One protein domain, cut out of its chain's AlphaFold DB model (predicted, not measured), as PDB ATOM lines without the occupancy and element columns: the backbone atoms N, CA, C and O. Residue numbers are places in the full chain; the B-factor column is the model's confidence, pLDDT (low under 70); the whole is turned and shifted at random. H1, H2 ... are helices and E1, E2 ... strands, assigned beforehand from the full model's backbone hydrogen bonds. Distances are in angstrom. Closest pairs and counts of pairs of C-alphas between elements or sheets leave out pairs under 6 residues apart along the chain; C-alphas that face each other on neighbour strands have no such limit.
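AT A GLANCE: This is residues 2 to 72 of the 85 residues of an uncharacterized protein of mine drainage metagenome (UniProt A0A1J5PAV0). There is little regular structure: a small antiparallel sheet, order E1, E3, E2, lies between long loops 14 to 26 and 43 to 60, and helix H1 only grazes it. The 71 printed residues, 16 in named elements, run E1, H1, E2, E3, a mixed class. The whole is compact, radius of gyration of the C-alphas 12.1 A, spanning 37 by 24 by 20 A.

HOW THE PARTS SIT: E3, residues 61 to 65, and E2, residues 39 to 42, form a hairpin; N 42 and O 61 are 2.8 A apart. E1, residues 11 to 13, is antiparallel to E3; N 64 and O 12 are 2.8 A apart. H1, residues 27 to 30, is too short for O i to N i+4 pairs. E1, H1 and E2 make a split strand-helix-strand unit, E3 between its strands, crossover right-handed.

IN THESE COORDINATES: E1 begins at C-alpha 11 (146.877, 179.292, 87.206); E3, 13.1 A long, ends at C-alpha 65 (146.550, 176.630, 83.817).

THE WHOLE: The farthest C-alphas, 23 and 53, are 37.8 A apart. The printed part has no cut; pLDDT is under 70 in 19 residues, among them 2 to 9.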
ATOM      1  N   PRO A   2     157.329 190.331  86.306       45.78
ATOM      2  CA  PRO A   2     157.196 189.113  87.103       45.78
ATOM      3  C   PRO A   2     155.906 188.376  86.728       45.78
ATOM      4  O   PRO A   2     154.858 189.002  86.569       45.78
ATOM      5  N   PHE A   3     155.996 187.052  86.586       49.78
ATOM      6  CA  PHE A   3     154.916 186.147  86.166       49.78
ATOM      7  C   PHE A   3     153.593 186.357  86.932       49.78
ATOM      8  O   PHE A   3     152.511 186.187  86.372       49.78
ATOM      9  N   LEU A   4     153.690 186.807  88.185       51.84
ATOM     10  CA  LEU A   4     152.578 187.017  89.109       51.84
ATOM     11  C   LEU A   4     151.510 188.017  88.634       51.84
ATOM     12  O   LEU A   4     150.343 187.806  88.932       51.84
ATOM     13  N   PHE A   5     151.850 189.062  87.869       49.00
ATOM     14  CA  PHE A   5     150.881 190.135  87.581       49.00
ATOM     15  C   PHE A   5     150.029 189.941  86.318       49.00
ATOM     16  O   PHE A   5     148.965 190.540  86.222       49.00
ATOM     17  N   ARG A   6     150.456 189.118  85.346       49.84
ATOM     18  CA  ARG A   6     149.764 188.993  84.039       49.84
ATOM     19  C   ARG A   6     148.971 187.700  83.844       49.84
ATOM     20  O   ARG A   6     148.242 187.561  82.867       49.84
ATOM     21  N   HIS A   7     149.127 186.737  84.745       57.06
ATOM     22  CA  HIS A   7     148.488 185.419  84.640       57.06
ATOM     23  C   HIS A   7     147.668 185.045  85.874       57.06
ATOM     24  O   HIS A   7     147.247 183.894  86.026       57.06
ATOM     25  N   TRP A   8     147.452 186.023  86.748       59.22
ATOM     26  CA  TRP A   8     146.694 185.842  87.964       59.22
ATOM     27  C   TRP A   8     145.254 185.446  87.677       59.22
ATOM     28  O   TRP A   8     144.636 185.950  86.742       59.22
ATOM     29  N   GLY A   9     144.752 184.478  88.439       62.41
ATOM     30  CA  GLY A   9     143.445 183.887  88.195       62.41
ATOM     31  C   GLY A   9     143.388 182.970  86.972       62.41
ATOM     32  O   GLY A   9     142.305 182.595  86.585       62.41
ATOM     33  N   VAL A  10     144.491 182.579  86.325       77.88
ATOM     34  CA  VAL A  10     144.457 181.548  85.255       77.88
ATOM     35  C   VAL A  10     145.182 180.271  85.682       77.88
ATOM     36  O   VAL A  10     144.944 179.207  85.109       77.88
ATOM     37  N   TRP A  11     146.058 180.377  86.682       83.31
ATOM     38  CA  TRP A  11     146.877 179.292  87.206       83.31
ATOM     39  C   TRP A  11     146.585 179.044  88.678       83.31
ATOM     40  O   TRP A  11     146.438 179.997  89.437       83.31
ATOM     41  N   VAL A  12     146.594 177.776  89.076       84.88
ATOM     42  CA  VAL A  12     146.474 177.354  90.477       84.88
ATOM     43  C   VAL A  12     147.526 176.306  90.827       84.88
ATOM     44  O   VAL A  12     147.973 175.582  89.927       84.88
ATOM     45  N   PRO A  13     147.921 176.193  92.107       86.62
ATOM     46  CA  PRO A  13     148.720 175.074  92.580       86.62
ATOM     47  C   PRO A  13     148.036 173.740  92.285       86.62
ATOM     48  O   PRO A  13     146.821 173.602  92.414       86.62
ATOM     49  N   ARG A  14     148.829 172.744  91.890       88.88
ATOM     50  CA  ARG A  14     148.318 171.410  91.571       88.88
ATOM     51  C   ARG A  14     147.923 170.619  92.817       88.88
ATOM     52  O   ARG A  14     146.962 169.858  92.751       88.88
ATOM     53  N   SER A  15     148.699 170.751  93.891       83.31
ATOM     54  CA  SER A  15     148.518 169.952  95.103       83.31
ATOM     55  C   SER A  15     147.451 170.546  96.013       83.31
ATOM     56  O   SER A  15     147.440 171.753  96.266       83.31
ATOM     57  N   ASP A  16     146.640 169.657  96.567       80.69
ATOM     58  CA  ASP A  16     145.680 169.882  97.650       80.69
ATOM     59  C   ASP A  16     146.273 170.580  98.886       80.69
ATOM     60  O   ASP A  16     145.608 171.409  99.500       80.69
ATOM     61  N   CYS A  17     147.541 170.328  99.219       78.44
ATOM     62  CA  CYS A  17     148.222 170.973 100.344       78.44
ATOM     63  C   CYS A  17     148.439 172.487 100.166       78.44
ATOM     64  O   CYS A  17     148.712 173.180 101.145       78.44
ATOM     65  N   TYR A  18     148.306 173.004  98.940       74.75
ATOM     66  CA  TYR A  18     148.418 174.433  98.634       74.75
ATOM     67  C   TYR A  18     147.088 175.051  98.200       74.75
ATOM     68  O   TYR A  18     146.861 176.237  98.438       74.75
ATOM     69  N   HIS A  19     146.233 174.287  97.517       78.38
ATOM     70  CA  HIS A  19     144.966 174.782  96.995       78.38
ATOM     71  C   HIS A  19     143.953 173.656  96.779       78.38
ATOM     72  O   HIS A  19     144.240 172.654  96.124       78.38
ATOM     73  N   THR A  20     142.727 173.897  97.234       80.56
ATOM     74  CA  THR A  20     141.545 173.105  96.894       80.56
ATOM     75  C   THR A  20     140.443 174.025  96.384       80.56
ATOM     76  O   THR A  20     140.257 175.134  96.893       80.56
ATOM     77  N   PHE A  21     139.679 173.550  95.409       80.50
ATOM     78  CA  PHE A  21     138.461 174.191  94.938       80.50
ATOM     79  C   PHE A  21     137.339 174.085  95.983       80.50
ATOM     80  O   PHE A  21     137.466 173.409  97.005       80.50
ATOM     81  N   ALA A  22     136.210 174.749  95.721       78.94
ATOM     82  CA  ALA A  22     135.063 174.786  96.634       78.94
ATOM     83  C   ALA A  22     134.444 173.402  96.916       78.94
ATOM     84  O   ALA A  22     133.799 173.218  97.944       78.94
ATOM     85  N   ASP A  23     134.643 172.431  96.020       80.44
ATOM     86  CA  ASP A  23     134.214 171.041  96.192       80.44
ATOM     87  C   ASP A  23     135.239 170.176  96.957       80.44
ATOM     88  O   ASP A  23     135.055 168.965  97.077       80.44
ATOM     89  N   GLY A  24     136.311 170.788  97.471       81.25
ATOM     90  CA  GLY A  24     137.378 170.133  98.225       81.25
ATOM     91  C   GLY A  24     138.410 169.401  97.367       81.25
ATOM     92  O   GLY A  24     139.323 168.799  97.925       81.25
ATOM     93  N   LYS A  25     138.301 169.442  96.033       84.94
ATOM     94  CA  LYS A  25     139.254 168.785  95.126       84.94
ATOM     95  C   LYS A  25     140.379 169.722  94.720       84.94
ATOM     96  O   LYS A  25     140.211 170.936  94.673       84.94
ATOM     97  N   SER A  26     141.518 169.160  94.353       86.69
ATOM     98  CA  SER A  26     142.656 169.867  93.761       86.69
ATOM     99  C   SER A  26     142.780 169.571  92.262       86.69
ATOM    100  O   SER A  26     142.062 168.733  91.703       86.69
ATOM    101  N   CYS A  27     143.725 170.213  91.567       88.12
ATOM    102  CA  CYS A  27     144.001 169.812  90.184       88.12
ATOM    103  C   CYS A  27     144.623 168.417  90.081       88.12
ATOM    104  O   CYS A  27     144.458 167.771  89.047       88.12
ATOM    105  N   ALA A  28     145.320 167.940  91.117       88.38
ATOM    106  CA  ALA A  28     145.820 166.571  91.149       88.38
ATOM    107  C   ALA A  28     144.672 165.548  91.131       88.38
ATOM    108  O   ALA A  28     144.794 164.531  90.455       88.38
ATOM    109  N   ASP A  29     143.544 165.852  91.778       88.44
ATOM    110  CA  ASP A  29     142.360 164.983  91.786       88.44
ATOM    111  C   ASP A  29     141.606 165.015  90.451       88.44
ATOM    112  O   ASP A  29     141.129 163.990  89.964       88.44
ATOM    113  N   LEU A  30     141.493 166.201  89.841       88.31
ATOM    114  CA  LEU A  30     140.749 166.397  88.589       88.31
ATOM    115  C   LEU A  30     141.532 165.998  87.330       88.31
ATOM    116  O   LEU A  30     140.928 165.718  86.293       88.31
ATOM    117  N   ASP A  31     142.861 166.025  87.394       89.38
ATOM    118  CA  ASP A  31     143.763 165.695  86.291       89.38
ATOM    119  C   ASP A  31     145.013 164.957  86.813       89.38
ATOM    120  O   ASP A  31     146.115 165.517  86.799       89.38
ATOM    121  N   PRO A  32     144.898 163.694  87.274       89.06
ATOM    122  CA  PRO A  32     145.999 162.961  87.918       89.06
ATOM    123  C   PRO A  32     147.258 162.810  87.058       89.06
ATOM    124  O   PRO A  32     148.363 162.738  87.589       89.06
ATOM    125  N   GLY A  33     147.112 162.836  85.730       89.44
ATOM    126  CA  GLY A  33     148.222 162.756  84.778       89.44
ATOM    127  C   GLY A  33     148.809 164.100  84.335       89.44
ATOM    128  O   GLY A  33     149.753 164.090  83.551       89.44
ATOM    129  N   ALA A  34     148.262 165.236  84.784       88.44
ATOM    130  CA  ALA A  34     148.623 166.574  84.295       88.44
ATOM    131  C   ALA A  34     148.504 166.717  82.757       88.44
ATOM    132  O   ALA A  34     149.326 167.382  82.123       88.44
ATOM    133  N   GLN A  35     147.511 166.057  82.151       89.50
ATOM    134  CA  GLN A  35     147.308 166.016  80.696       89.50
ATOM    135  C   GLN A  35     146.221 166.984  80.233       89.50
ATOM    136  O   GLN A  35     146.239 167.437  79.089       89.50
ATOM    137  N   ARG A  36     145.267 167.306  81.112       88.44
ATOM    138  CA  ARG A  36     144.113 168.146  80.786       88.44
ATOM    139  C   ARG A  36     144.481 169.622  80.696       88.44
ATOM    140  O   ARG A  36     143.968 170.322  79.826       88.44
ATOM    141  N   TRP A  37     145.356 170.095  81.583       89.12
ATOM    142  CA  TRP A  37     145.776 171.499  81.623       89.12
ATOM    143  C   TRP A  37     147.293 171.653  81.557       89.12
ATOM    144  O   TRP A  37     148.004 170.887  82.214       89.12
ATOM    145  N   PRO A  38     147.802 172.690  80.858       89.56
ATOM    146  CA  PRO A  38     149.223 173.004  80.856       89.56
ATOM    147  C   PRO A  38     149.772 173.096  82.279       89.56
ATOM    148  O   PRO A  38     149.226 173.823  83.111       89.56
ATOM    149  N   CYS A  39     150.862 172.378  82.538       87.56
ATOM    150  CA  CYS A  39     151.515 172.337  83.838       87.56
ATOM    151  C   CYS A  39     152.933 172.903  83.748       87.56
ATOM    152  O   CYS A  39     153.682 172.575  82.819       87.56
ATOM    153  N   ILE A  40     153.300 173.742  84.715       87.12
ATOM    154  CA  ILE A  40     154.651 174.281  84.888       87.12
ATOM    155  C   ILE A  40     155.116 174.048  86.322       87.12
ATOM    156  O   ILE A  40     154.308 174.042  87.247       87.12
ATOM    157  N   ARG A  41     156.424 173.891  86.507       85.88
ATOM    158  CA  ARG A  41     157.055 173.926  87.826       85.88
ATOM    159  C   ARG A  41     157.581 175.335  88.040       85.88
ATOM    160  O   ARG A  41     158.398 175.794  87.247       85.88
ATOM    161  N   LEU A  42     157.122 176.015  89.077       82.94
ATOM    162  CA  LEU A  42     157.734 177.251  89.545       82.94
ATOM    163  C   LEU A  42     158.776 176.909  90.605       82.94
ATOM    164  O   LEU A  42     158.549 176.040  91.441       82.94
ATOM    165  N   THR A  43     159.930 177.559  90.548       81.81
ATOM    166  CA  THR A  43     160.921 177.515  91.628       81.81
ATOM    167  C   THR A  43     160.464 178.369  92.806       81.81
ATOM    168  O   THR A  43     159.542 179.172  92.667       81.81
ATOM    169  N   GLU A  44     161.153 178.263  93.940       74.81
ATOM    170  CA  GLU A  44     160.957 179.120  95.121       74.81
ATOM    171  C   GLU A  44     160.950 180.632  94.797       74.81
ATOM    172  O   GLU A  44     160.303 181.424  95.474       74.81
ATOM    173  N   ARG A  45     161.637 181.041  93.718       72.88
ATOM    174  CA  ARG A  45     161.721 182.434  93.245       72.88
ATOM    175  C   ARG A  45     160.622 182.806  92.245       72.88
ATOM    176  O   ARG A  45     160.634 183.901  91.687       72.88
ATOM    177  N   GLY A  46     159.696 181.892  91.964       69.69
ATOM    178  CA  GLY A  46     158.621 182.077  90.990       69.69
ATOM    179  C   GLY A  46     159.069 181.997  89.527       69.69
ATOM    180  O   GLY A  46     158.306 182.370  88.636       69.69
ATOM    181  N   HIS A  47     160.287 181.522  89.250       78.06
ATOM    182  CA  HIS A  47     160.764 181.305  87.882       78.06
ATOM    183  C   HIS A  47     160.341 179.934  87.361       78.06
ATOM    184  O   HIS A  47     160.206 178.989  88.136       78.06
ATOM    185  N   ASN A  48     160.178 179.803  86.044       75.56
ATOM    186  CA  ASN A  48     159.897 178.515  85.421       75.56
ATOM    187  C   ASN A  48     161.092 177.563  85.598       75.56
ATOM    188  O   ASN A  48     162.112 177.714  84.935       75.56
ATOM    189  N   GLY A  49     160.937 176.556  86.453       68.69
ATOM    190  CA  GLY A  49     161.961 175.563  86.768       68.69
ATOM    191  C   GLY A  49     162.224 174.539  85.662       68.69
ATOM    192  O   GLY A  49     163.043 173.651  85.869       68.69
ATOM    193  N   ARG A  50     161.540 174.620  84.507       71.44
ATOM    194  CA  ARG A  50     161.960 173.897  83.290       71.44
ATOM    195  C   ARG A  50     163.161 174.545  82.605       71.44
ATOM    196  O   ARG A  50     163.816 173.880  81.812       71.44
ATOM    197  N   ASP A  51     163.412 175.823  82.868       72.56
ATOM    198  CA  ASP A  51     164.599 176.494  82.359       72.56
ATOM    199  C   ASP A  51     165.787 176.178  83.276       72.56
ATOM    200  O   ASP A  51     165.752 176.463  84.474       72.56
ATOM    201  N   LEU A  52     166.839 175.587  82.704       67.00
ATOM    202  CA  LEU A  52     168.086 175.286  83.410       67.00
ATOM    203  C   LEU A  52     168.733 176.554  83.982       67.00
ATOM    204  O   LEU A  52     169.330 176.494  85.050       67.00
ATOM    205  N   ALA A  53     168.557 177.714  83.339       69.62
ATOM    206  CA  ALA A  53     169.040 178.995  83.859       69.62
ATOM    207  C   ALA A  53     168.304 179.444  85.136       69.62
ATOM    208  O   ALA A  53     168.712 180.396  85.805       69.62
ATOM    209  N   HIS A  54     167.201 178.778  85.471       63.94
ATOM    210  CA  HIS A  54     166.363 179.056  86.628       63.94
ATOM    211  C   HIS A  54     166.307 177.874  87.597       63.94
ATOM    212  O   HIS A  54     165.425 177.850  88.455       63.94
ATOM    213  N   SER A  55     167.225 176.906  87.488       60.66
ATOM    214  CA  SER A  55     167.324 175.813  88.451       60.66
ATOM    215  C   SER A  55     167.664 176.375  89.835       60.66
ATOM    216  O   SER A  55     168.783 176.824  90.077       60.66
ATOM    217  N   GLY A  56     166.681 176.387  90.731       60.94
ATOM    218  CA  GLY A  56     166.874 176.616  92.161       60.94
ATOM    219  C   GLY A  56     166.945 175.283  92.903       60.94
ATOM    220  O   GLY A  56     166.345 174.303  92.458       60.94
ATOM    221  N   GLU A  57     167.667 175.258  94.022       61.88
ATOM    222  CA  GLU A  57     167.827 174.067  94.872       61.88
ATOM    223  C   GLU A  57     166.623 173.816  95.796       61.88
ATOM    224  O   GLU A  57     166.474 172.711  96.308       61.88
ATOM    225  N   GLY A  58     165.753 174.813  96.000       64.19
ATOM    226  CA  GLY A  58     164.607 174.700  96.900       64.19
ATOM    227  C   GLY A  58     163.343 174.078  96.305       64.19
ATOM    228  O   GLY A  58     163.272 173.684  95.132       64.19
ATOM    229  N   ASP A  59     162.313 174.017  97.152       68.62
ATOM    230  CA  ASP A  59     161.028 173.408  96.828       68.62
ATOM    231  C   ASP A  59     160.326 174.157  95.691       68.62
ATOM    232  O   ASP A  59     160.124 175.373  95.709       68.62
ATOM    233  N   GLY A  60     159.971 173.398  94.655       75.56
ATOM    234  CA  GLY A  60     159.224 173.903  93.515       75.56
ATOM    235  C   GLY A  60     157.739 173.596  93.651       75.56
ATOM    236  O   GLY A  60     157.366 172.497  94.052       75.56
ATOM    237  N   VAL A  61     156.889 174.530  93.235       82.88
ATOM    238  CA  VAL A  61     155.433 174.343  93.207       82.88
ATOM    239  C   VAL A  61     154.988 174.068  91.777       82.88
ATOM    240  O   VAL A  61     155.303 174.819  90.852       82.88
ATOM    241  N   TYR A  62     154.232 172.990  91.577       86.88
ATOM    242  CA  TYR A  62     153.578 172.738  90.297       86.88
ATOM    243  C   TYR A  62     152.300 173.564  90.190       86.88
ATOM    244  O   TYR A  62     151.427 173.479  91.050       86.88
ATOM    245  N   MET A  63     152.183 174.321  89.106       86.62
ATOM    246  CA  MET A  63     151.015 175.129  88.777       86.62
ATOM    247  C   MET A  63     150.339 174.564  87.527       86.62
ATOM    248  O   MET A  63     151.025 174.138  86.592       86.62
ATOM    249  N   GLN A  64     149.007 174.602  87.476       88.56
ATOM    250  CA  GLN A  64     148.222 174.241  86.295       88.56
ATOM    251  C   GLN A  64     147.350 175.389  85.806       88.56
ATOM    252  O   GLN A  64     146.715 176.086  86.595       88.56
ATOM    253  N   ARG A  65     147.321 175.576  84.481       88.50
ATOM    254  CA  ARG A  65     146.550 176.630  83.817       88.50
ATOM    255  C   ARG A  65     145.110 176.186  83.593       88.50
ATOM    256  O   ARG A  65     144.769 175.690  82.521       88.50
ATOM    257  N   VAL A  66     144.280 176.378  84.605       84.38
ATOM    258  CA  VAL A  66     142.884 175.926  84.627       84.38
ATOM    259  C   VAL A  66     141.875 176.954  84.102       84.38
ATOM    260  O   VAL A  66     140.718 176.610  83.875       84.38
ATOM    261  N   GLY A  67     142.304 178.199  83.867       78.44
ATOM    262  CA  GLY A  67     141.425 179.278  83.401       78.44
ATOM    263  C   GLY A  67     140.749 180.059  84.536       78.44
ATOM    264  O   GLY A  67     140.703 179.601  85.672       78.44
ATOM    265  N   MET A  68     140.205 181.238  84.209       72.75
ATOM    266  CA  MET A  68     139.610 182.189  85.174       72.75
ATOM    267  C   MET A  68     138.346 181.726  85.872       72.75
ATOM    268  O   MET A  68     138.015 182.230  86.943       72.75
ATOM    269  N   GLU A  69     137.631 180.784  85.276       74.19
ATOM    270  CA  GLU A  69     136.441 180.217  85.893       74.19
ATOM    271  C   GLU A  69     136.816 179.268  87.033       74.19
ATOM    272  O   GLU A  69     136.309 179.416  88.141       74.19
ATOM    273  N   MET A  70     137.754 178.345  86.789       75.38
ATOM    274  CA  MET A  70     138.116 177.348  87.793       75.38
ATOM    275  C   MET A  70     139.172 177.817  88.781       75.38
ATOM    276  O   MET A  70     139.139 177.382  89.924       75.38
ATOM    277  N   ALA A  71     140.109 178.682  88.377       71.44
ATOM    278  CA  ALA A  71     141.240 179.060  89.228       71.44
ATOM    279  C   ALA A  71     140.829 179.770  90.528       71.44
ATOM    280  O   ALA A  71     141.667 180.032  91.384       71.44
ATOM    281  N   GLY A  72     139.544 180.102  90.659       61.31
ATOM    282  CA  GLY A  72     139.063 181.018  91.660       61.31
ATOM    283  C   GLY A  72     139.516 182.416  91.271       61.31
ATOM    284  O   GLY A  72     140.696 182.741  91.206       61.31
TER     285      GLY A  72